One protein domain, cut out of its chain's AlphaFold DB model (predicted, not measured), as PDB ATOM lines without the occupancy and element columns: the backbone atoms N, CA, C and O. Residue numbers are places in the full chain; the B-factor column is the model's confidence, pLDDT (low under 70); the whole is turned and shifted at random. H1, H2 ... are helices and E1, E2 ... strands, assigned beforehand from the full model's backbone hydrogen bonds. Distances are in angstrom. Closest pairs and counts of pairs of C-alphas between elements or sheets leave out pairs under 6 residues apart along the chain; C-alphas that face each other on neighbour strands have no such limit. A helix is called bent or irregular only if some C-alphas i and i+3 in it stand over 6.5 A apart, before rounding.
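This is residues 2 to 29, 55 to 172 and 267 to 303 of the 371 residues of an uncharacterized protein of Botryosphaeria parva (strain UCR-NP2) (UniProt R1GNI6). Four helices or arms, H1, H2a, H5 and H6, make an elongated up-and-down bundle; the hairpin of H3 and H4 packs through H4 on H5 at one end, and E1 and E2 lie at the other. The printed part has 183 residues, with named elements in the order H1 E1 H2 H3 H4 H5 E2 H6 H7, mostly helix. It is loose, with radius of gyration of the C-alphas 19.7 A and spans of 61 by 33 by 27 A.

H1, residues 2 to 25, begins at C-alpha (223.366, 276.732, 205.714) and is 30.5 A long. E1 is residues 60 to 65. H2, residues 67 to 107, was assigned as one helix by its hydrogen bonds but is bent, C-alphas 92 and 95 being 6.6 A apart; its arms are H2a, residues 67 to 92, 36.6 A, and H2b, residues 95 to 107. H3 is 112 to 120, H4 127 to 137. H5, 141 to 167, 35.8 A, is irregular: C-alphas 158 and 161 are 7.1 A apart. E2 is 168 to 172, H6 269 to 296, 40.5 A, and H7 298 to 301, ending at C-alpha (216.326, 280.531, 189.511).

In the bundle, each member running against the one before, H1 touches H6 at a shallow tilt of 12 degrees, closest C-alphas Leu 4 and Tyr 287, 6.8 A. H2a touches H5 at 16 degrees, shallow, closest C-alphas Gly 82 and Pro 161, 4.4 A. H2b touches H7, closest C-alphas Gly 99 and Trp 300, 6.6 A. H4 and H5 form a hairpin, closest C-alphas Ala 135 and Met 147, 5.0 A. E1 and E2 pair with no named strand. Every O i to N i+4 pair is within hydrogen-bond range in H2b, H3 and H4, but 17 of 20 in H1, 21 of 22 in H2a, 21 of 23 in H5 and 23 of 24 in H6; H7 is too short for one.

The farthest C-alphas, Arg 64 and Ala 109, are 61.2 A apart. Residues 30 to 54 and 173 to 266 are not printed, with C-alpha gaps of 16.3 A and 13.6 A. Of the links printed whole, none is long. Among 44 residues under pLDDT 70 are 2 to 29 and 121 to 128.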
ATOM      1  N   LEU A   2     222.441 275.756 205.094       48.22
ATOM      2  CA  LEU A   2     223.366 276.732 205.714       48.22
ATOM      3  C   LEU A   2     222.701 278.016 206.249       48.22
ATOM      4  O   LEU A   2     222.988 278.404 207.369       48.22
ATOM      5  N   ILE A   3     221.769 278.631 205.507       55.19
ATOM      6  CA  ILE A   3     221.042 279.831 205.973       55.19
ATOM      7  C   ILE A   3     220.152 279.531 207.193       55.19
ATOM      8  O   ILE A   3     220.106 280.335 208.110       55.19
ATOM      9  N   LEU A   4     219.483 278.374 207.249       52.28
ATOM     10  CA  LEU A   4     218.649 277.998 208.398       52.28
ATOM     11  C   LEU A   4     219.509 277.754 209.644       52.28
ATOM     12  O   LEU A   4     219.190 278.264 210.713       52.28
ATOM     13  N   CYS A   5     220.625 277.035 209.491       54.50
ATOM     14  CA  CYS A   5     221.599 276.861 210.567       54.50
ATOM     15  C   CYS A   5     222.196 278.209 210.992       54.50
ATOM     16  O   CYS A   5     222.245 278.480 212.179       54.50
ATOM     17  N   GLY A   6     222.579 279.077 210.052       58.16
ATOM     18  CA  GLY A   6     223.132 280.404 210.339       58.16
ATOM     19  C   GLY A   6     222.146 281.357 211.019       58.16
ATOM     20  O   GLY A   6     222.561 282.124 211.879       58.16
ATOM     21  N   VAL A   7     220.848 281.280 210.704       57.50
ATOM     22  CA  VAL A   7     219.799 282.019 211.427       57.50
ATOM     23  C   VAL A   7     219.630 281.462 212.835       57.50
ATOM     24  O   VAL A   7     219.768 282.215 213.787       57.50
ATOM     25  N   ILE A   8     219.387 280.156 212.988       59.62
ATOM     26  CA  ILE A   8     219.157 279.535 214.304       59.62
ATOM     27  C   ILE A   8     220.385 279.717 215.211       59.62
ATOM     28  O   ILE A   8     220.257 280.134 216.357       59.62
ATOM     29  N   VAL A   9     221.592 279.487 214.693       59.00
ATOM     30  CA  VAL A   9     222.840 279.720 215.429       59.00
ATOM     31  C   VAL A   9     223.065 281.216 215.680       59.00
ATOM     32  O   VAL A   9     223.485 281.577 216.767       59.00
ATOM     33  N   GLY A  10     222.751 282.103 214.734       57.41
ATOM     34  CA  GLY A  10     222.983 283.543 214.880       57.41
ATOM     35  C   GLY A  10     222.010 284.273 215.814       57.41
ATOM     36  O   GLY A  10     222.435 285.174 216.531       57.41
ATOM     37  N   SER A  11     220.722 283.911 215.823       62.88
ATOM     38  CA  SER A  11     219.681 284.613 216.596       62.88
ATOM     39  C   SER A  11     219.221 283.883 217.857       62.88
ATOM     40  O   SER A  11     218.794 284.551 218.796       62.88
ATOM     41  N   LEU A  12     219.315 282.547 217.916       64.12
ATOM     42  CA  LEU A  12     218.905 281.778 219.097       64.12
ATOM     43  C   LEU A  12     220.081 281.370 219.989       64.12
ATOM     44  O   LEU A  12     219.888 281.350 221.201       64.12
ATOM     45  N   MET A  13     221.296 281.112 219.475       63.88
ATOM     46  CA  MET A  13     222.424 280.783 220.373       63.88
ATOM     47  C   MET A  13     222.770 281.888 221.370       63.88
ATOM     48  O   MET A  13     223.075 281.511 222.490       63.88
ATOM     49  N   PRO A  14     222.706 283.204 221.083       62.47
ATOM     50  CA  PRO A  14     222.963 284.204 222.120       62.47
ATOM     51  C   PRO A  14     222.018 284.036 223.318       62.47
ATOM     52  O   PRO A  14     222.478 283.907 224.450       62.47
ATOM     53  N   SER A  15     220.709 283.924 223.071       62.28
ATOM     54  CA  SER A  15     219.700 283.703 224.117       62.28
ATOM     55  C   SER A  15     219.814 282.324 224.780       62.28
ATOM     56  O   SER A  15     219.662 282.224 225.992       62.28
ATOM     57  N   ILE A  16     220.095 281.263 224.014       64.12
ATOM     58  CA  ILE A  16     220.199 279.886 224.524       64.12
ATOM     59  C   ILE A  16     221.497 279.681 225.313       64.12
ATOM     60  O   ILE A  16     221.457 279.078 226.375       64.12
ATOM     61  N   VAL A  17     222.637 280.203 224.853       63.66
ATOM     62  CA  VAL A  17     223.921 280.142 225.570       63.66
ATOM     63  C   VAL A  17     223.875 281.007 226.823       63.66
ATOM     64  O   VAL A  17     224.391 280.570 227.843       63.66
ATOM     65  N   LEU A  18     223.209 282.169 226.804       62.59
ATOM     66  CA  LEU A  18     222.964 282.934 228.032       62.59
ATOM     67  C   LEU A  18     222.046 282.160 228.988       62.59
ATOM     68  O   LEU A  18     222.429 281.958 230.134       62.59
ATOM     69  N   TYR A  19     220.908 281.630 228.528       62.69
ATOM     70  CA  TYR A  19     220.023 280.802 229.359       62.69
ATOM     71  C   TYR A  19     220.727 279.557 229.931       62.69
ATOM     72  O   TYR A  19     220.528 279.219 231.093       62.69
ATOM     73  N   ILE A  20     221.600 278.904 229.158       60.94
ATOM     74  CA  ILE A  20     222.409 277.761 229.607       60.94
ATOM     75  C   ILE A  20     223.527 278.206 230.563       60.94
ATOM     76  O   ILE A  20     223.786 277.510 231.538       60.94
ATOM     77  N   ALA A  21     224.163 279.361 230.355       55.12
ATOM     78  CA  ALA A  21     225.158 279.900 231.284       55.12
ATOM     79  C   ALA A  21     224.523 280.272 232.635       55.12
ATOM     80  O   ALA A  21     225.059 279.905 233.679       55.12
ATOM     81  N   PHE A  22     223.347 280.910 232.620       53.16
ATOM     82  CA  PHE A  22     222.546 281.160 233.820       53.16
ATOM     83  C   PHE A  22     222.013 279.853 234.447       53.16
ATOM     84  O   PHE A  22     221.989 279.729 235.664       53.16
ATOM     85  N   GLY A  23     221.644 278.848 233.643       48.66
ATOM     86  CA  GLY A  23     221.086 277.577 234.124       48.66
ATOM     87  C   GLY A  23     222.100 276.529 234.611       48.66
ATOM     88  O   GLY A  23     221.730 275.657 235.391       48.66
ATOM     89  N   ILE A  24     223.361 276.590 234.163       43.81
ATOM     90  CA  ILE A  24     224.437 275.648 234.543       43.81
ATOM     91  C   ILE A  24     225.475 276.305 235.470       43.81
ATOM     92  O   ILE A  24     226.093 275.612 236.277       43.81
ATOM     93  N   GLY A  25     225.694 277.620 235.359       35.78
ATOM     94  CA  GLY A  25     226.823 278.309 235.994       35.78
ATOM     95  C   GLY A  25     226.481 279.354 237.057       35.78
ATOM     96  O   GLY A  25     227.412 279.861 237.684       35.78
ATOM     97  N   VAL A  26     225.207 279.705 237.269       39.34
ATOM     98  CA  VAL A  26     224.829 280.817 238.160       39.34
ATOM     99  C   VAL A  26     224.108 280.341 239.420       39.34
ATOM    100  O   VAL A  26     223.112 279.623 239.393       39.34
ATOM    101  N   GLU A  27     224.641 280.792 240.553       42.66
ATOM    102  CA  GLU A  27     224.074 280.642 241.889       42.66
ATOM    103  C   GLU A  27     222.847 281.566 241.992       42.66
ATOM    104  O   GLU A  27     222.990 282.776 242.142       42.66
ATOM    105  N   LYS A  28     221.654 280.979 241.799       38.12
ATOM    106  CA  LYS A  28     220.336 281.634 241.674       38.12
ATOM    107  C   LYS A  28     220.124 282.798 242.655       38.12
ATOM    108  O   LYS A  28     219.794 282.580 243.820       38.12
ATOM    109  N   SER A  29     220.227 284.026 242.156       37.56
ATOM    110  CA  SER A  29     219.806 285.240 242.856       37.56
ATOM    111  C   SER A  29     218.307 285.470 242.662       37.56
ATOM    112  O   SER A  29     217.822 286.090 241.719       37.56
ATOM    113  N   LEU A  55     206.081 286.802 234.900       64.81
ATOM    114  CA  LEU A  55     206.549 286.587 233.522       64.81
ATOM    115  C   LEU A  55     207.493 287.681 233.014       64.81
ATOM    116  O   LEU A  55     208.222 287.413 232.067       64.81
ATOM    117  N   PHE A  56     207.464 288.879 233.611       71.62
ATOM    118  CA  PHE A  56     208.285 290.033 233.216       71.62
ATOM    119  C   PHE A  56     209.417 290.331 234.209       71.62
ATOM    120  O   PHE A  56     210.370 291.022 233.865       71.62
ATOM    121  N   GLY A  57     209.340 289.813 235.439       70.44
ATOM    122  CA  GLY A  57     210.405 289.964 236.428       70.44
ATOM    123  C   GLY A  57     211.702 289.281 235.989       70.44
ATOM    124  O   GLY A  57     211.682 288.141 235.507       70.44
ATOM    125  N   ILE A  58     212.833 289.962 236.188       73.69
ATOM    126  CA  ILE A  58     214.171 289.363 236.087       73.69
ATOM    127  C   ILE A  58     214.233 288.229 237.106       73.69
ATOM    128  O   ILE A  58     214.029 288.445 238.296       73.69
ATOM    129  N   SER A  59     214.438 287.013 236.609       68.81
ATOM    130  CA  SER A  59     214.311 285.780 237.394       68.81
ATOM    131  C   SER A  59     215.643 285.052 237.531       68.81
ATOM    132  O   SER A  59     215.788 284.242 238.435       68.81
ATOM    133  N   HIS A  60     216.609 285.317 236.647       72.19
ATOM    134  CA  HIS A  60     217.988 284.843 236.763       72.19
ATOM    135  C   HIS A  60     218.918 286.050 236.583       72.19
ATOM    136  O   HIS A  60     219.066 286.558 235.469       72.19
ATOM    137  N   SER A  61     219.518 286.525 237.673       75.88
ATOM    138  CA  SER A  61     220.529 287.592 237.681       75.88
ATOM    139  C   SER A  61     221.888 287.073 238.162       75.88
ATOM    140  O   SER A  61     222.027 285.906 238.522       75.88
ATOM    141  N   ALA A  62     222.932 287.898 238.067       73.25
ATOM    142  CA  ALA A  62     224.265 287.561 238.555       73.25
ATOM    143  C   ALA A  62     225.108 288.804 238.888       73.25
ATOM    144  O   ALA A  62     224.907 289.899 238.353       73.25
ATOM    145  N   GLY A  63     226.134 288.584 239.716       78.19
ATOM    146  CA  GLY A  63     227.219 289.529 239.983       78.19
ATOM    147  C   GLY A  63     227.061 290.366 241.258       78.19
ATOM    148  O   GLY A  63     226.270 290.066 242.151       78.19
ATOM    149  N   ARG A  64     227.890 291.411 241.341       82.88
ATOM    150  CA  ARG A  64     227.795 292.543 242.274       82.88
ATOM    151  C   ARG A  64     228.407 293.749 241.559       82.88
ATOM    152  O   ARG A  64     229.625 293.869 241.462       82.88
ATOM    153  N   PHE A  65     227.557 294.608 241.017       86.81
ATOM    154  CA  PHE A  65     227.932 295.788 240.241       86.81
ATOM    155  C   PHE A  65     227.533 297.063 240.984       86.81
ATOM    156  O   PHE A  65     226.506 297.102 241.656       86.81
ATOM    157  N   SER A  66     228.295 298.145 240.823       90.75
ATOM    158  CA  SER A  66     227.775 299.482 241.136       90.75
ATOM    159  C   SER A  66     226.686 299.878 240.131       90.75
ATOM    160  O   SER A  66     226.699 299.410 238.990       90.75
ATOM    161  N   TRP A  67     225.793 300.804 240.502       89.81
ATOM    162  CA  TRP A  67     224.750 301.334 239.605       89.81
ATOM    163  C   TRP A  67     225.288 301.734 238.217       89.81
ATOM    164  O   TRP A  67     224.694 301.404 237.192       89.81
ATOM    165  N   LYS A  68     226.460 302.389 238.176       92.94
ATOM    166  CA  LYS A  68     227.115 302.819 236.927       92.94
ATOM    167  C   LYS A  68     227.540 301.637 236.052       92.94
ATOM    168  O   LYS A  68     227.384 301.702 234.839       92.94
ATOM    169  N   GLN A  69     228.078 300.573 236.651       92.31
ATOM    170  CA  GLN A  69     228.479 299.362 235.928       92.31
ATOM    171  C   GLN A  69     227.256 298.590 235.432       92.31
ATOM    172  O   GLN A  69     227.215 298.228 234.261       92.31
ATOM    173  N   ALA A  70     226.243 298.407 236.286       90.25
ATOM    174  CA  ALA A  70     224.997 297.744 235.913       90.25
ATOM    175  C   ALA A  70     224.332 298.449 234.720       90.25
ATOM    176  O   ALA A  70     224.091 297.808 233.701       90.25
ATOM    177  N   LYS A  71     224.153 299.780 234.780       92.69
ATOM    178  CA  LYS A  71     223.547 300.536 233.671       92.69
ATOM    179  C   LYS A  71     224.430 300.608 232.415       92.69
ATOM    180  O   LYS A  71     223.903 300.762 231.317       92.69
ATOM    181  N   ALA A  72     225.753 300.468 232.534       93.56
ATOM    182  CA  ALA A  72     226.635 300.363 231.368       93.56
ATOM    183  C   ALA A  72     226.525 298.998 230.666       93.56
ATOM    184  O   ALA A  72     226.507 298.961 229.438       93.56
ATOM    185  N   ILE A  73     226.431 297.897 231.421       90.12
ATOM    186  CA  ILE A  73     226.202 296.542 230.883       90.12
ATOM    187  C   ILE A  73     224.866 296.503 230.136       90.12
ATOM    188  O   ILE A  73     224.832 296.117 228.972       90.12
ATOM    189  N   ASP A  74     223.815 296.991 230.793       90.56
ATOM    190  CA  ASP A  74     222.449 297.164 230.294       90.56
ATOM    191  C   ASP A  74     222.418 297.859 228.915       90.56
ATOM    192  O   ASP A  74     222.165 297.224 227.894       90.56
ATOM    193  N   VAL A  75     222.868 299.118 228.847       92.56
ATOM    194  CA  VAL A  75     222.885 299.909 227.600       92.56
ATOM    195  C   VAL A  75     223.797 299.301 226.523       92.56
ATOM    196  O   VAL A  75     223.533 299.443 225.327       92.56
ATOM    197  N   THR A  76     224.869 298.604 226.915       90.06
ATOM    198  CA  THR A  76     225.740 297.893 225.963       90.06
ATOM    199  C   THR A  76     225.035 296.670 225.376       90.06
ATOM    200  O   THR A  76     225.184 296.405 224.183       90.06
ATOM    201  N   TYR A  77     224.241 295.945 226.168       89.44
ATOM    202  CA  TYR A  77     223.447 294.809 225.704       89.44
ATOM    203  C   TYR A  77     222.365 295.255 224.708       89.44
ATOM    204  O   TYR A  77     222.285 294.696 223.612       89.44
ATOM    205  N   ASP A  78     221.619 296.320 225.005       90.50
ATOM    206  CA  ASP A  78     220.576 296.848 224.106       90.50
ATOM    207  C   ASP A  78     221.153 297.307 222.758       90.50
ATOM    208  O   ASP A  78     220.578 297.075 221.685       90.50
ATOM    209  N   LEU A  79     222.325 297.948 222.800       89.62
ATOM    210  CA  LEU A  79     223.020 298.434 221.615       89.62
ATOM    211  C   LEU A  79     223.627 297.287 220.794       89.62
ATOM    212  O   LEU A  79     223.424 297.233 219.582       89.62
ATOM    213  N   VAL A  80     224.369 296.375 221.423       88.06
ATOM    214  CA  VAL A  80     225.119 295.325 220.714       88.06
ATOM    215  C   VAL A  80     224.227 294.136 220.364       88.06
ATOM    216  O   VAL A  80     224.231 293.690 219.220       88.06
ATOM    217  N   VAL A  81     223.437 293.632 221.313       86.06
ATOM    218  CA  VAL A  81     222.547 292.481 221.100       86.06
ATOM    219  C   VAL A  81     221.216 292.944 220.517       86.06
ATOM    220  O   VAL A  81     220.840 292.475 219.445       86.06
ATOM    221  N   GLY A  82     220.537 293.914 221.139       88.06
ATOM    222  CA  GLY A  82     219.227 294.394 220.678       88.06
ATOM    223  C   GLY A  82     219.244 294.918 219.234       88.06
ATOM    224  O   GLY A  82     218.458 294.467 218.392       88.06
ATOM    225  N   ARG A  83     220.176 295.824 218.898       90.06
ATOM    226  CA  ARG A  83     220.319 296.340 217.517       90.06
ATOM    227  C   ARG A  83     221.119 295.424 216.596       90.06
ATOM    228  O   ARG A  83     220.777 295.343 215.416       90.06
ATOM    229  N   GLY A  84     222.118 294.698 217.100       88.94
ATOM    230  CA  GLY A  84     222.888 293.742 216.295       88.94
ATOM    231  C   GLY A  84     222.030 292.588 215.772       88.94
ATOM    232  O   GLY A  84     222.075 292.286 214.578       88.94
ATOM    233  N   VAL A  85     221.170 292.009 216.620       87.25
ATOM    234  CA  VAL A  85     220.189 290.999 216.193       87.25
ATOM    235  C   VAL A  85     219.213 291.611 215.188       87.25
ATOM    236  O   VAL A  85     219.047 291.048 214.110       87.25
ATOM    237  N   GLN A  86     218.630 292.788 215.451       91.44
ATOM    238  CA  GLN A  86     217.734 293.452 214.489       91.44
ATOM    239  C   GLN A  86     218.390 293.657 213.107       91.44
ATOM    240  O   GLN A  86     217.778 293.326 212.089       91.44
ATOM    241  N   ALA A  87     219.638 294.130 213.053       89.12
ATOM    242  CA  ALA A  87     220.382 294.300 211.803       89.12
ATOM    243  C   ALA A  87     220.637 292.962 211.080       89.12
ATOM    244  O   ALA A  87     220.453 292.875 209.863       89.12
ATOM    245  N   LEU A  88     220.990 291.904 211.819       86.81
ATOM    246  CA  LEU A  88     221.175 290.555 211.280       86.81
ATOM    247  C   LEU A  88     219.871 289.992 210.684       86.81
ATOM    248  O   LEU A  88     219.877 289.440 209.583       86.81
ATOM    249  N   LEU A  89     218.740 290.173 211.374       89.25
ATOM    250  CA  LEU A  89     217.426 289.739 210.891       89.25
ATOM    251  C   LEU A  89     217.008 290.494 209.620       89.25
ATOM    252  O   LEU A  89     216.512 289.861 208.686       89.25
ATOM    253  N   ILE A  90     217.250 291.807 209.535       88.44
ATOM    254  CA  ILE A  90     217.043 292.603 208.309       88.44
ATOM    255  C   ILE A  90     217.901 292.053 207.158       88.44
ATOM    256  O   ILE A  90     217.378 291.788 206.074       88.44
ATOM    257  N   TRP A  91     219.198 291.824 207.389       86.06
ATOM    258  CA  TRP A  91     220.129 291.351 206.358       86.06
ATOM    259  C   TRP A  91     219.733 289.987 205.769       86.06
ATOM    260  O   TRP A  91     219.761 289.814 204.549       86.06
ATOM    261  N   ILE A  92     219.311 289.033 206.608       86.62
ATOM    262  CA  ILE A  92     218.935 287.684 206.150       86.62
ATOM    263  C   ILE A  92     217.510 287.646 205.571       86.62
ATOM    264  O   ILE A  92     217.256 286.923 204.603       86.62
ATOM    265  N   SER A  93     216.572 288.431 206.114       89.06
ATOM    266  CA  SER A  93     215.197 288.490 205.596       89.06
ATOM    267  C   SER A  93     215.100 289.195 204.242       89.06
ATOM    268  O   SER A  93     214.351 288.725 203.386       89.06
ATOM    269  N   TYR A  94     215.886 290.251 203.992       87.06
ATOM    270  CA  TYR A  94     215.852 291.040 202.754       87.06
ATOM    271  C   TYR A  94     215.857 290.209 201.448       87.06
ATOM    272  O   TYR A  94     214.938 290.379 200.639       87.06
ATOM    273  N   PRO A  95     216.797 289.268 201.205       86.12
ATOM    274  CA  PRO A  95     216.759 288.440 199.999       86.12
ATOM    275  C   PRO A  95     215.554 287.487 199.964       86.12
ATOM    276  O   PRO A  95     215.026 287.224 198.885       86.12
ATOM    277  N   ILE A  96     215.082 286.985 201.112       89.31
ATOM    278  CA  ILE A  96     213.901 286.107 201.181       89.31
ATOM    279  C   ILE A  96     212.642 286.900 200.810       89.31
ATOM    280  O   ILE A  96     211.842 286.435 199.999       89.31
ATOM    281  N   PHE A  97     212.503 288.119 201.334       88.19
ATOM    282  CA  PHE A  97     211.415 289.044 201.020       88.19
ATOM    283  C   PHE A  97     211.412 289.390 199.527       88.19
ATOM    284  O   PHE A  97     210.398 289.210 198.856       88.19
ATOM    285  N   LEU A  98     212.557 289.809 198.977       85.38
ATOM    286  CA  LEU A  98     212.681 290.176 197.564       85.38
ATOM    287  C   LEU A  98     212.341 288.999 196.631       85.38
ATOM    288  O   LEU A  98     211.684 289.180 195.606       85.38
ATOM    289  N   GLY A  99     212.746 287.783 197.006       86.69
ATOM    290  CA  GLY A  99     212.383 286.557 196.301       86.69
ATOM    291  C   GLY A  99     210.896 286.210 196.404       86.69
ATOM    292  O   GLY A  99     210.290 285.831 195.403       86.69
ATOM    293  N   ALA A 100     210.281 286.377 197.579       88.12
ATOM    294  CA  ALA A 100     208.859 286.104 197.800       88.12
ATOM    295  C   ALA A 100     207.955 287.087 197.035       88.12
ATOM    296  O   ALA A 100     206.962 286.677 196.432       88.12
ATOM    297  N   LEU A 101     208.334 288.369 196.982       84.44
ATOM    298  CA  LEU A 101     207.650 289.386 196.180       84.44
ATOM    299  C   LEU A 101     207.771 289.095 194.674       84.44
ATOM    300  O   LEU A 101     206.766 289.143 193.963       84.44
ATOM    301  N   LEU A 102     208.962 288.703 194.196       84.69
ATOM    302  CA  LEU A 102     209.168 288.257 192.811       84.69
ATOM    303  C   LEU A 102     208.299 287.033 192.488       84.69
ATOM    304  O   LEU A 102     207.607 287.020 191.471       84.69
ATOM    305  N   ARG A 103     208.279 286.031 193.377       86.44
ATOM    306  CA  ARG A 103     207.477 284.813 193.214       86.44
ATOM    307  C   ARG A 103     205.974 285.091 193.217       86.44
ATOM    308  O   ARG A 103     205.241 284.432 192.488       86.44
ATOM    309  N   ASN A 104     205.495 286.066 193.985       84.56
ATOM    310  CA  ASN A 104     204.094 286.477 193.911       84.56
ATOM    311  C   ASN A 104     203.778 287.118 192.552       84.56
ATOM    312  O   ASN A 104     202.848 286.661 191.892       84.56
ATOM    313  N   ALA A 105     204.598 288.061 192.082       79.81
ATOM    314  CA  ALA A 105     204.428 288.715 190.779       79.81
ATOM    315  C   ALA A 105     204.558 287.768 189.559       79.81
ATOM    316  O   ALA A 105     204.023 288.065 188.492       79.81
ATOM    317  N   GLU A 106     205.227 286.615 189.696       82.12
ATOM    318  CA  GLU A 106     205.182 285.522 188.704       82.12
ATOM    319  C   GLU A 106     203.830 284.788 188.649       82.12
ATOM    320  O   GLU A 106     203.495 284.197 187.625       82.12
ATOM    321  N   THR A 107     203.106 284.721 189.771       80.44
ATOM    322  CA  THR A 107     201.945 283.820 189.947       80.44
ATOM    323  C   THR A 107     200.598 284.522 189.998       80.44
ATOM    324  O   THR A 107     199.574 283.883 189.791       80.44
ATOM    325  N   THR A 108     200.582 285.813 190.317       80.75
ATOM    326  CA  THR A 108     199.369 286.617 190.478       80.75
ATOM    327  C   THR A 108     199.620 287.984 189.870       80.75
ATOM    328  O   THR A 108     200.573 288.651 190.275       80.75
ATOM    329  N   ALA A 109     198.771 288.414 188.938       78.00
ATOM    330  CA  ALA A 109     198.847 289.759 188.382       78.00
ATOM    331  C   ALA A 109     198.574 290.813 189.474       78.00
ATOM    332  O   ALA A 109     197.664 290.661 190.294       78.00
ATOM    333  N   ILE A 110     199.370 291.882 189.486       74.69
ATOM    334  CA  ILE A 110     199.389 292.927 190.516       74.69
ATOM    335  C   ILE A 110     199.002 294.270 189.875       74.69
ATOM    336  O   ILE A 110     199.326 294.531 188.719       74.69
ATOM    337  N   ARG A 111     198.298 295.145 190.608       76.19
ATOM    338  CA  ARG A 111     197.986 296.507 190.133       76.19
ATOM    339  C   ARG A 111     199.255 297.355 190.017       76.19
ATOM    340  O   ARG A 111     200.159 297.222 190.846       76.19
ATOM    341  N   TYR A 112     199.262 298.293 189.074       74.31
ATOM    342  CA  TYR A 112     200.356 299.246 188.879       74.31
ATOM    343  C   TYR A 112     200.737 300.020 190.153       74.31
ATOM    344  O   TYR A 112     201.915 300.017 190.502       74.31
ATOM    345  N   GLU A 113     199.769 300.578 190.900       74.62
ATOM    346  CA  GLU A 113     199.992 301.224 192.216       74.62
ATOM    347  C   GLU A 113     200.886 300.376 193.137       74.62
ATOM    348  O   GLU A 113     201.818 300.860 193.780       74.62
ATOM    349  N   THR A 114     200.558 299.086 193.237       73.38
ATOM    350  CA  THR A 114     201.168 298.147 194.176       73.38
ATOM    351  C   THR A 114     202.563 297.750 193.708       73.38
ATOM    352  O   THR A 114     203.485 297.739 194.516       73.38
ATOM    353  N   TYR A 115     202.750 297.505 192.407       74.25
ATOM    354  CA  TYR A 115     204.082 297.258 191.855       74.25
ATOM    355  C   TYR A 115     204.991 298.488 192.014       74.25
ATOM    356  O   TYR A 115     206.110 298.360 192.504       74.25
ATOM    357  N   ALA A 116     204.502 299.687 191.681       74.62
ATOM    358  CA  ALA A 116     205.268 300.930 191.774       74.62
ATOM    359  C   ALA A 116     205.613 301.310 193.226       74.62
ATOM    360  O   ALA A 116     206.755 301.668 193.513       74.62
ATOM    361  N   SER A 117     204.674 301.184 194.171       72.19
ATOM    362  CA  SER A 117     204.961 301.435 195.594       72.19
ATOM    363  C   SER A 117     205.989 300.445 196.156       72.19
ATOM    364  O   SER A 117     206.946 300.876 196.798       72.19
ATOM    365  N   MET A 118     205.875 299.151 195.830       67.19
ATOM    366  CA  MET A 118     206.880 298.135 196.176       67.19
ATOM    367  C   MET A 118     208.255 298.388 195.532       67.19
ATOM    368  O   MET A 118     209.274 298.045 196.129       67.19
ATOM    369  N   ALA A 119     208.290 298.970 194.330       68.69
ATOM    370  CA  ALA A 119     209.511 299.198 193.560       68.69
ATOM    371  C   ALA A 119     210.258 300.500 193.892       68.69
ATOM    372  O   ALA A 119     211.469 300.559 193.680       68.69
ATOM    373  N   PHE A 120     209.555 301.533 194.372       70.19
ATOM    374  CA  PHE A 120     210.113 302.889 194.480       70.19
ATOM    375  C   PHE A 120     209.930 303.569 195.843       70.19
ATOM    376  O   PHE A 120     210.706 304.465 196.168       70.19
ATOM    377  N   GLN A 121     208.972 303.163 196.686       66.00
ATOM    378  CA  GLN A 121     208.727 303.830 197.977       66.00
ATOM    379  C   GLN A 121     209.570 303.256 199.128       66.00
ATOM    380  O   GLN A 121     209.064 302.982 200.221       66.00
ATOM    381  N   HIS A 122     210.869 303.063 198.910       60.97
ATOM    382  CA  HIS A 122     211.790 302.662 199.973       60.97
ATOM    383  C   HIS A 122     211.950 303.811 200.991       60.97
ATOM    384  O   HIS A 122     212.336 304.917 200.627       60.97
ATOM    385  N   GLY A 123     211.624 303.566 202.266       57.59
ATOM    386  CA  GLY A 123     211.784 304.539 203.361       57.59
ATOM    387  C   GLY A 123     210.621 305.520 203.599       57.59
ATOM    388  O   GLY A 123     210.649 306.251 204.584       57.59
ATOM    389  N   SER A 124     209.573 305.532 202.767       66.75
ATOM    390  CA  SER A 124     208.382 306.367 203.018       66.75
ATOM    391  C   SER A 124     207.515 305.795 204.144       66.75
ATOM    392  O   SER A 124     207.192 304.606 204.119       66.75
ATOM    393  N   TRP A 125     207.031 306.636 205.072       66.06
ATOM    394  CA  TRP A 125     206.119 306.204 206.149       66.06
ATOM    395  C   TRP A 125     204.813 305.587 205.621       66.06
ATOM    396  O   TRP A 125     204.202 304.754 206.284       66.06
ATOM    397  N   LYS A 126     204.406 305.951 204.396       64.69
ATOM    398  CA  LYS A 126     203.226 305.389 203.724       64.69
ATOM    399  C   LYS A 126     203.481 303.997 203.127       64.69
ATOM    400  O   LYS A 126     202.528 303.273 202.857       64.69
ATOM    401  N   SER A 127     204.739 303.595 202.927       64.06
ATOM    402  CA  SER A 127     205.097 302.329 202.268       64.06
ATOM    403  C   SER A 127     204.600 301.081 203.027       64.06
ATOM    404  O   SER A 127     203.952 300.240 202.400       64.06
ATOM    405  N   PRO A 128     204.733 300.981 204.371       67.12
ATOM    406  CA  PRO A 128     204.080 299.922 205.151       67.12
ATOM    407  C   PRO A 128     202.555 299.875 204.974       67.12
ATOM    408  O   PRO A 128     201.984 298.788 204.885       67.12
ATOM    409  N   TRP A 129     201.887 301.029 204.859       71.81
ATOM    410  CA  TRP A 129     200.443 301.089 204.611       71.81
ATOM    411  C   TRP A 129     200.071 300.591 203.209       71.81
ATOM    412  O   TRP A 129     199.103 299.846 203.067       71.81
ATOM    413  N   TYR A 130     200.852 300.916 202.174       70.06
ATOM    414  CA  TYR A 130     200.631 300.362 200.833       70.06
ATOM    415  C   TYR A 130     200.894 298.849 200.775       70.06
ATOM    416  O   TYR A 130     200.117 298.134 200.142       70.06
ATOM    417  N   LEU A 131     201.906 298.334 201.487       68.62
ATOM    418  CA  LEU A 131     202.149 296.891 201.633       68.62
ATOM    419  C   LEU A 131     200.993 296.180 202.362       68.62
ATOM    420  O   LEU A 131     200.566 295.105 201.938       68.62
ATOM    421  N   LEU A 132     200.433 296.799 203.406       71.50
ATOM    422  CA  LEU A 132     199.252 296.306 204.121       71.50
ATOM    423  C   LEU A 132     197.996 296.319 203.223       71.50
ATOM    424  O   LEU A 132     197.329 295.292 203.085       71.50
ATOM    425  N   LYS A 133     197.712 297.440 202.538       73.00
ATOM    426  CA  LYS A 133     196.631 297.572 201.534       73.00
ATOM    427  C   LYS A 133     196.770 296.496 200.449       73.00
ATOM    428  O   LYS A 133     195.781 295.866 200.077       73.00
ATOM    429  N   ALA A 134     197.989 296.240 199.972       67.56
ATOM    430  CA  ALA A 134     198.286 295.204 198.986       67.56
ATOM    431  C   ALA A 134     197.995 293.789 199.512       67.56
ATOM    432  O   ALA A 134     197.331 293.015 198.819       67.56
ATOM    433  N   ALA A 135     198.410 293.465 200.743       69.00
ATOM    434  CA  ALA A 135     198.180 292.157 201.362       69.00
ATOM    435  C   ALA A 135     196.688 291.774 201.429       69.00
ATOM    436  O   ALA A 135     196.343 290.605 201.254       69.00
ATOM    437  N   PHE A 136     195.792 292.748 201.614       71.62
ATOM    438  CA  PHE A 136     194.341 292.520 201.589       71.62
ATOM    439  C   PHE A 136     193.698 292.622 200.190       71.62
ATOM    440  O   PHE A 136     192.596 292.108 200.004       71.62
ATOM    441  N   SER A 137     194.375 293.241 199.215       68.38
ATOM    442  CA  SER A 137     193.873 293.536 197.856       68.38
ATOM    443  C   SER A 137     194.216 292.466 196.804       68.38
ATOM    444  O   SER A 137     193.536 292.360 195.782       68.38
ATOM    445  N   ILE A 138     195.264 291.666 197.030       72.38
ATOM    446  CA  ILE A 138     195.727 290.632 196.088       72.38
ATOM    447  C   ILE A 138     194.782 289.415 196.076       72.38
ATOM    448  O   ILE A 138     194.367 288.907 197.120       72.38
ATOM    449  N   ARG A 139     194.462 288.922 194.871       72.44
ATOM    450  CA  ARG A 139     193.671 287.697 194.658       72.44
ATOM    451  C   ARG A 139     194.546 286.446 194.826       72.44
ATOM    452  O   ARG A 139     195.696 286.426 194.402       72.44
ATOM    453  N   GLY A 140     193.965 285.386 195.392       80.19
ATOM    454  CA  GLY A 140     194.616 284.086 195.599       80.19
ATOM    455  C   GLY A 140     195.179 283.897 197.014       80.19
ATOM    456  O   GLY A 140     196.003 284.680 197.489       80.19
ATOM    457  N   ALA A 141     194.758 282.819 197.686       84.56
ATOM    458  CA  ALA A 141     195.091 282.552 199.089       84.56
ATOM    459  C   ALA A 141     196.607 282.481 199.356       84.56
ATOM    460  O   ALA A 141     197.078 283.071 200.324       84.56
ATOM    461  N   ARG A 142     197.381 281.833 198.469       86.56
ATOM    462  CA  ARG A 142     198.847 281.707 198.588       86.56
ATOM    463  C   ARG A 142     199.529 283.075 198.693       86.56
ATOM    464  O   ARG A 142     200.238 283.333 199.660       86.56
ATOM    465  N   ALA A 143     199.274 283.962 197.729       82.75
ATOM    466  CA  ALA A 143     199.890 285.285 197.685       82.75
ATOM    467  C   ALA A 143     199.439 286.160 198.868       82.75
ATOM    468  O   ALA A 143     200.269 286.845 199.463       82.75
ATOM    469  N   LYS A 144     198.162 286.073 199.274       85.06
ATOM    470  CA  LYS A 144     197.636 286.746 200.474       85.06
ATOM    471  C   LYS A 144     198.333 286.286 201.762       85.06
ATOM    472  O   LYS A 144     198.744 287.131 202.552       85.06
ATOM    473  N   ILE A 145     198.529 284.977 201.951       89.19
ATOM    474  CA  ILE A 145     199.260 284.415 203.103       89.19
ATOM    475  C   ILE A 145     200.724 284.875 203.092       89.19
ATOM    476  O   ILE A 145     201.218 285.347 204.112       89.19
ATOM    477  N   THR A 146     201.406 284.811 201.942       89.19
ATOM    478  CA  THR A 146     202.785 285.305 201.807       89.19
ATOM    479  C   THR A 146     202.889 286.792 202.151       89.19
ATOM    480  O   THR A 146     203.756 287.167 202.933       89.19
ATOM    481  N   MET A 147     202.006 287.643 201.621       86.38
ATOM    482  CA  MET A 147     202.028 289.084 201.905       86.38
ATOM    483  C   MET A 147     201.720 289.397 203.373       86.38
ATOM    484  O   MET A 147     202.402 290.233 203.963       86.38
ATOM    485  N   LEU A 148     200.757 288.700 203.984       88.12
ATOM    486  CA  LEU A 148     200.475 288.827 205.415       88.12
ATOM    487  C   LEU A 148     201.695 288.423 206.257       88.12
ATOM    488  O   LEU A 148     202.077 289.166 207.155       88.12
ATOM    489  N   PHE A 149     202.359 287.309 205.927       91.62
ATOM    490  CA  PHE A 149     203.587 286.902 206.613       91.62
ATOM    491  C   PHE A 149     204.705 287.942 206.459       91.62
ATOM    492  O   PHE A 149     205.370 288.248 207.441       91.62
ATOM    493  N   LEU A 150     204.909 288.520 205.269       89.19
ATOM    494  CA  LEU A 150     205.917 289.570 205.055       89.19
ATOM    495  C   LEU A 150     205.640 290.816 205.914       89.19
ATOM    496  O   LEU A 150     206.567 291.365 206.512       89.19
ATOM    497  N   VAL A 151     204.374 291.227 206.046       86.69
ATOM    498  CA  VAL A 151     203.973 292.337 206.928       86.69
ATOM    499  C   VAL A 151     204.191 291.979 208.402       86.69
ATOM    500  O   VAL A 151     204.895 292.706 209.098       86.69
ATOM    501  N   CYS A 152     203.678 290.840 208.878       90.75
ATOM    502  CA  CYS A 152     203.876 290.390 210.262       90.75
ATOM    503  C   CYS A 152     205.363 290.206 210.608       90.75
ATOM    504  O   CYS A 152     205.789 290.557 211.704       90.75
ATOM    505  N   SER A 153     206.165 289.715 209.663       92.44
ATOM    506  CA  SER A 153     207.615 289.562 209.785       92.44
ATOM    507  C   SER A 153     208.337 290.911 209.860       92.44
ATOM    508  O   SER A 153     209.249 291.070 210.667       92.44
ATOM    509  N   THR A 154     207.882 291.915 209.103       89.69
ATOM    510  CA  THR A 154     208.384 293.296 209.213       89.69
ATOM    511  C   THR A 154     208.075 293.881 210.595       89.69
ATOM    512  O   THR A 154     208.968 294.421 211.243       89.69
ATOM    513  N   CYS A 155     206.845 293.712 211.095       90.56
ATOM    514  CA  CYS A 155     206.473 294.136 212.448       90.56
ATOM    515  C   CYS A 155     207.286 293.406 213.531       90.56
ATOM    516  O   CYS A 155     207.748 294.046 214.470       90.56
ATOM    517  N   TRP A 156     207.521 292.097 213.380       93.44
ATOM    518  CA  TRP A 156     208.363 291.317 214.294       93.44
ATOM    519  C   TRP A 156     209.781 291.891 214.369       93.44
ATOM    520  O   TRP A 156     210.232 292.245 215.453       93.44
ATOM    521  N   ILE A 157     210.446 292.092 213.225       92.38
ATOM    522  CA  ILE A 157     211.800 292.673 213.149       92.38
ATOM    523  C   ILE A 157     211.882 294.058 213.816       92.38
ATOM    524  O   ILE A 157     212.914 294.391 214.398       92.38
ATOM    525  N   LEU A 158     210.814 294.861 213.763       91.75
ATOM    526  CA  LEU A 158     210.745 296.161 214.442       91.75
ATOM    527  C   LEU A 158     210.586 296.038 215.967       91.75
ATOM    528  O   LEU A 158     211.160 296.850 216.687       91.75
ATOM    529  N   VAL A 159     209.856 295.027 216.451       93.06
ATOM    530  CA  VAL A 159     209.610 294.765 217.884       93.06
ATOM    531  C   VAL A 159     210.775 294.033 218.566       93.06
ATOM    532  O   VAL A 159     210.963 294.202 219.767       93.06
ATOM    533  N   VAL A 160     211.592 293.271 217.825       91.56
ATOM    534  CA  VAL A 160     212.718 292.478 218.368       91.56
ATOM    535  C   VAL A 160     213.605 293.225 219.384       91.56
ATOM    536  O   VAL A 160     213.818 292.659 220.453       91.56
ATOM    537  N   PRO A 161     214.096 294.461 219.141       92.00
ATOM    538  CA  PRO A 161     214.909 295.170 220.131       92.00
ATOM    539  C   PRO A 161     214.155 295.440 221.429       92.00
ATOM    540  O   PRO A 161     214.727 295.244 222.487       92.00
ATOM    541  N   THR A 162     212.883 295.845 221.353       92.56
ATOM    542  CA  THR A 162     212.037 296.104 222.529       92.56
ATOM    543  C   THR A 162     211.725 294.818 223.291       92.56
ATOM    544  O   THR A 162     211.620 294.837 224.508       92.56
ATOM    545  N   PHE A 163     211.607 293.680 222.602       90.88
ATOM    546  CA  PHE A 163     211.439 292.393 223.277       90.88
ATOM    547  C   PHE A 163     212.728 291.959 224.000       90.88
ATOM    548  O   PHE A 163     212.647 291.418 225.096       90.88
ATOM    549  N   LEU A 164     213.905 292.227 223.421       88.94
ATOM    550  CA  LEU A 164     215.205 291.936 224.040       88.94
ATOM    551  C   LEU A 164     215.526 292.882 225.214       88.94
ATOM    552  O   LEU A 164     215.966 292.403 226.249       88.94
ATOM    553  N   ASP A 165     215.231 294.177 225.071       90.62
ATOM    554  CA  ASP A 165     215.246 295.218 226.118       90.62
ATOM    555  C   ASP A 165     214.386 294.787 227.320       90.62
ATOM    556  O   ASP A 165     214.902 294.630 228.421       90.62
ATOM    557  N   LEU A 166     213.116 294.419 227.092       89.44
ATOM    558  CA  LEU A 166     212.231 293.869 228.133       89.44
ATOM    559  C   LEU A 166     212.726 292.544 228.750       89.44
ATOM    560  O   LEU A 166     212.375 292.240 229.889       89.44
ATOM    561  N   MET A 167     213.481 291.725 228.009       86.06
ATOM    562  CA  MET A 167     214.006 290.439 228.494       86.06
ATOM    563  C   MET A 167     215.175 290.587 229.465       86.06
ATOM    564  O   MET A 167     215.395 289.669 230.258       86.06
ATOM    565  N   SER A 168     215.937 291.675 229.381       88.25
ATOM    566  CA  SER A 168     217.121 291.933 230.201       88.25
ATOM    567  C   SER A 168     216.894 293.050 231.214       88.25
ATOM    568  O   SER A 168     215.918 293.789 231.162       88.25
ATOM    569  N   GLY A 169     217.817 293.181 232.158       88.06
ATOM    570  CA  GLY A 169     217.907 294.377 232.978       88.06
ATOM    571  C   GLY A 169     218.774 294.169 234.204       88.06
ATOM    572  O   GLY A 169     219.447 293.145 234.349       88.06
ATOM    573  N   TYR A 170     218.721 295.126 235.126       87.50
ATOM    574  CA  TYR A 170     219.388 295.020 236.418       87.50
ATOM    575  C   TYR A 170     218.428 295.248 237.589       87.50
ATOM    576  O   TYR A 170     217.538 296.097 237.543       87.50
ATOM    577  N   VAL A 171     218.651 294.499 238.668       85.38
ATOM    578  CA  VAL A 171     217.922 294.604 239.941       85.38
ATOM    579  C   VAL A 171     218.856 295.100 241.043       85.38
ATOM    580  O   VAL A 171     220.075 294.944 240.954       85.38
ATOM    581  N   VAL A 172     218.300 295.714 242.092       84.56
ATOM    582  CA  VAL A 172     219.067 295.959 243.325       84.56
ATOM    583  C   VAL A 172     219.254 294.618 244.023       84.56
ATOM    584  O   VAL A 172     218.279 293.893 244.214       84.56
ATOM    585  N   MET A 267     218.250 288.314 233.348       84.06
ATOM    586  CA  MET A 267     217.161 288.144 232.393       84.06
ATOM    587  C   MET A 267     215.883 287.601 233.035       84.06
ATOM    588  O   MET A 267     215.907 286.897 234.050       84.06
ATOM    589  N   SER A 268     214.748 287.899 232.405       82.94
ATOM    590  CA  SER A 268     213.464 287.286 232.729       82.94
ATOM    591  C   SER A 268     213.319 285.925 232.042       82.94
ATOM    592  O   SER A 268     213.225 285.830 230.815       82.94
ATOM    593  N   ALA A 269     213.260 284.856 232.838       75.62
ATOM    594  CA  ALA A 269     213.058 283.501 232.332       75.62
ATOM    595  C   ALA A 269     211.680 283.346 231.657       75.62
ATOM    596  O   ALA A 269     211.568 282.647 230.650       75.62
ATOM    597  N   GLY A 270     210.652 284.049 232.152       78.38
ATOM    598  CA  GLY A 270     209.312 284.063 231.556       78.38
ATOM    599  C   GLY A 270     209.307 284.612 230.128       78.38
ATOM    600  O   GLY A 270     208.777 283.968 229.218       78.38
ATOM    601  N   LEU A 271     209.971 285.747 229.890       83.00
ATOM    602  CA  LEU A 271     210.117 286.290 228.537       83.00
ATOM    603  C   LEU A 271     211.021 285.428 227.642       83.00
ATOM    604  O   LEU A 271     210.702 285.276 226.465       83.00
ATOM    605  N   ILE A 272     212.078 284.788 228.168       81.75
ATOM    606  CA  ILE A 272     212.881 283.810 227.401       81.75
ATOM    607  C   ILE A 272     212.006 282.645 226.901       81.75
ATOM    608  O   ILE A 272     212.102 282.261 225.731       81.75
ATOM    609  N   MET A 273     211.112 282.113 227.746       78.19
ATOM    610  CA  MET A 273     210.187 281.030 227.373       78.19
ATOM    611  C   MET A 273     209.174 281.438 226.293       78.19
ATOM    612  O   MET A 273     208.718 280.574 225.546       78.19
ATOM    613  N   LEU A 274     208.840 282.727 226.167       84.25
ATOM    614  CA  LEU A 274     208.006 283.255 225.077       84.25
ATOM    615  C   LEU A 274     208.829 283.575 223.817       84.25
ATOM    616  O   LEU A 274     208.390 283.310 222.698       84.25
ATOM    617  N   TRP A 275     210.042 284.101 223.988       86.12
ATOM    618  CA  TRP A 275     210.955 284.487 222.911       86.12
ATOM    619  C   TRP A 275     211.354 283.311 222.017       86.12
ATOM    620  O   TRP A 275     211.222 283.388 220.793       86.12
ATOM    621  N   ILE A 276     211.807 282.207 222.622       82.88
ATOM    622  CA  ILE A 276     212.308 281.030 221.900       82.88
ATOM    623  C   ILE A 276     211.264 280.459 220.916       82.88
ATOM    624  O   ILE A 276     211.601 280.331 219.733       82.88
ATOM    625  N   PRO A 277     210.009 280.142 221.307       84.56
ATOM    626  CA  PRO A 277     209.013 279.620 220.371       84.56
ATOM    627  C   PRO A 277     208.560 280.656 219.334       84.56
ATOM    628  O   PRO A 277     208.384 280.282 218.174       84.56
ATOM    629  N   LEU A 278     208.429 281.943 219.687       90.19
ATOM    630  CA  LEU A 278     208.059 282.996 218.728       90.19
ATOM    631  C   LEU A 278     209.125 283.168 217.637       90.19
ATOM    632  O   LEU A 278     208.816 283.109 216.443       90.19
ATOM    633  N   MET A 279     210.395 283.297 218.033       87.62
ATOM    634  CA  MET A 279     211.522 283.384 217.104       87.62
ATOM    635  C   MET A 279     211.670 282.094 216.281       87.62
ATOM    636  O   MET A 279     211.907 282.163 215.076       87.62
ATOM    637  N   THR A 280     211.454 280.916 216.879       83.56
ATOM    638  CA  THR A 280     211.487 279.628 216.161       83.56
ATOM    639  C   THR A 280     210.388 279.538 215.098       83.56
ATOM    640  O   THR A 280     210.677 279.211 213.947       83.56
ATOM    641  N   ALA A 281     209.141 279.883 215.437       88.62
ATOM    642  CA  ALA A 281     208.022 279.887 214.494       88.62
ATOM    643  C   ALA A 281     208.256 280.872 213.333       88.62
ATOM    644  O   ALA A 281     208.018 280.543 212.168       88.62
ATOM    645  N   TRP A 282     208.804 282.053 213.633       92.12
ATOM    646  CA  TRP A 282     209.200 283.040 212.629       92.12
ATOM    647  C   TRP A 282     210.324 282.527 211.707       92.12
ATOM    648  O   TRP A 282     210.225 282.659 210.483       92.12
ATOM    649  N   CYS A 283     211.345 281.859 212.259       87.06
ATOM    650  CA  CYS A 283     212.425 281.232 211.486       87.06
ATOM    651  C   CYS A 283     211.904 280.128 210.549       87.06
ATOM    652  O   CYS A 283     212.320 280.054 209.390       87.06
ATOM    653  N   VAL A 284     210.960 279.299 211.014       87.38
ATOM    654  CA  VAL A 284     210.293 278.278 210.187       87.38
ATOM    655  C   VAL A 284     209.489 278.931 209.057       87.38
ATOM    656  O   VAL A 284     209.587 278.494 207.911       87.38
ATOM    657  N   GLY A 285     208.766 280.021 209.329       90.81
ATOM    658  CA  GLY A 285     208.047 280.783 208.303       90.81
ATOM    659  C   GLY A 285     208.965 281.380 207.226       90.81
ATOM    660  O   GLY A 285     208.704 281.216 206.030       90.81
ATOM    661  N   LEU A 286     210.095 281.984 207.622       91.00
ATOM    662  CA  LEU A 286     211.129 282.427 206.677       91.00
ATOM    663  C   LEU A 286     211.705 281.264 205.861       91.00
ATOM    664  O   LEU A 286     211.943 281.424 204.664       91.00
ATOM    665  N   TYR A 287     211.922 280.100 206.477       88.94
ATOM    666  CA  TYR A 287     212.437 278.925 205.780       88.94
ATOM    667  C   TYR A 287     211.455 278.385 204.735       88.94
ATOM    668  O   TYR A 287     211.871 278.055 203.623       88.94
ATOM    669  N   ILE A 288     210.156 278.357 205.048       91.00
ATOM    670  CA  ILE A 288     209.095 277.962 204.110       91.00
ATOM    671  C   ILE A 288     209.055 278.920 202.910       91.00
ATOM    672  O   ILE A 288     209.035 278.457 201.769       91.00
ATOM    673  N   LEU A 289     209.126 280.242 203.134       91.56
ATOM    674  CA  LEU A 289     209.210 281.214 202.035       91.56
ATOM    675  C   LEU A 289     210.503 281.069 201.224       91.56
ATOM    676  O   LEU A 289     210.455 281.054 199.995       91.56
ATOM    677  N   TRP A 290     211.655 280.909 201.880       91.19
ATOM    678  CA  TRP A 290     212.929 280.661 201.201       91.19
ATOM    679  C   TRP A 290     212.852 279.407 200.316       91.19
ATOM    680  O   TRP A 290     213.323 279.434 199.177       91.19
ATOM    681  N   PHE A 291     212.220 278.336 200.799       90.31
ATOM    682  CA  PHE A 291     212.058 277.082 200.068       90.31
ATOM    683  C   PHE A 291     211.099 277.211 198.872       90.31
ATOM    684  O   PHE A 291     211.466 276.781 197.777       90.31
ATOM    685  N   ASP A 292     209.926 277.846 199.035       91.06
ATOM    686  CA  ASP A 292     208.996 278.134 197.924       91.06
ATOM    687  C   ASP A 292     209.690 278.939 196.821       91.06
ATOM    688  O   ASP A 292     209.663 278.550 195.654       91.06
ATOM    689  N   VAL A 293     210.399 280.009 197.190       89.44
ATOM    690  CA  VAL A 293     211.157 280.836 196.245       89.44
ATOM    691  C   VAL A 293     212.200 280.004 195.493       89.44
ATOM    692  O   VAL A 293     212.210 280.006 194.264       89.44
ATOM    693  N   HIS A 294     213.061 279.257 196.190       88.31
ATOM    694  CA  HIS A 294     214.173 278.551 195.538       88.31
ATOM    695  C   HIS A 294     213.743 277.312 194.739       88.31
ATOM    696  O   HIS A 294     214.445 276.931 193.801       88.31
ATOM    697  N   ARG A 295     212.600 276.692 195.060       88.94
ATOM    698  CA  ARG A 295     212.025 275.601 194.256       88.94
ATOM    699  C   ARG A 295     211.218 276.128 193.073       88.94
ATOM    700  O   ARG A 295     211.460 275.711 191.935       88.94
ATOM    701  N   ASN A 296     210.288 277.043 193.345       88.19
ATOM    702  CA  ASN A 296     209.155 277.322 192.468       88.19
ATOM    703  C   ASN A 296     209.305 278.614 191.650       88.19
ATOM    704  O   ASN A 296     208.676 278.707 190.596       88.19
ATOM    705  N   SER A 297     210.126 279.590 192.073       87.31
ATOM    706  CA  SER A 297     210.359 280.806 191.276       87.31
ATOM    707  C   SER A 297     211.266 280.527 190.086       87.31
ATOM    708  O   SER A 297     212.423 280.133 190.243       87.31
ATOM    709  N   GLN A 298     210.757 280.763 188.876       85.94
ATOM    710  CA  GLN A 298     211.559 280.608 187.662       85.94
ATOM    711  C   GLN A 298     212.486 281.804 187.442       85.94
ATOM    712  O   GLN A 298     213.638 281.614 187.060       85.94
ATOM    713  N   LEU A 299     212.030 283.023 187.734       84.56
ATOM    714  CA  LEU A 299     212.812 284.243 187.551       84.56
ATOM    715  C   LEU A 299     213.984 284.297 188.540       84.56
ATOM    716  O   LEU A 299     215.112 284.568 188.128       84.56
ATOM    717  N   TRP A 300     213.756 283.941 189.808       84.62
ATOM    718  CA  TRP A 300     214.816 283.840 190.820       84.62
ATOM    719  C   TRP A 300     215.869 282.791 190.447       84.62
ATOM    720  O   TRP A 300     217.068 283.064 190.517       84.62
ATOM    721  N   ARG A 301     215.434 281.606 189.985       85.50
ATOM    722  CA  ARG A 301     216.326 280.531 189.511       85.50
ATOM    723  C   ARG A 301     217.101 280.911 188.244       85.50
ATOM    724  O   ARG A 301     218.252 280.512 188.118       85.50
ATOM    725  N   LYS A 302     216.519 281.724 187.354       85.44
ATOM    726  CA  LYS A 302     217.191 282.343 186.192       85.44
ATOM    727  C   LYS A 302     218.063 283.560 186.569       85.44
ATOM    728  O   LYS A 302     218.495 284.303 185.693       85.44
ATOM    729  N   GLY A 303     218.315 283.809 187.859       82.19
ATOM    730  CA  GLY A 303     219.175 284.899 188.339       82.19
ATOM    731  C   GLY A 303     218.563 286.304 188.245       82.19
ATOM    732  O   GLY A 303     219.236 287.295 188.551       82.19
TER     733      GLY A 303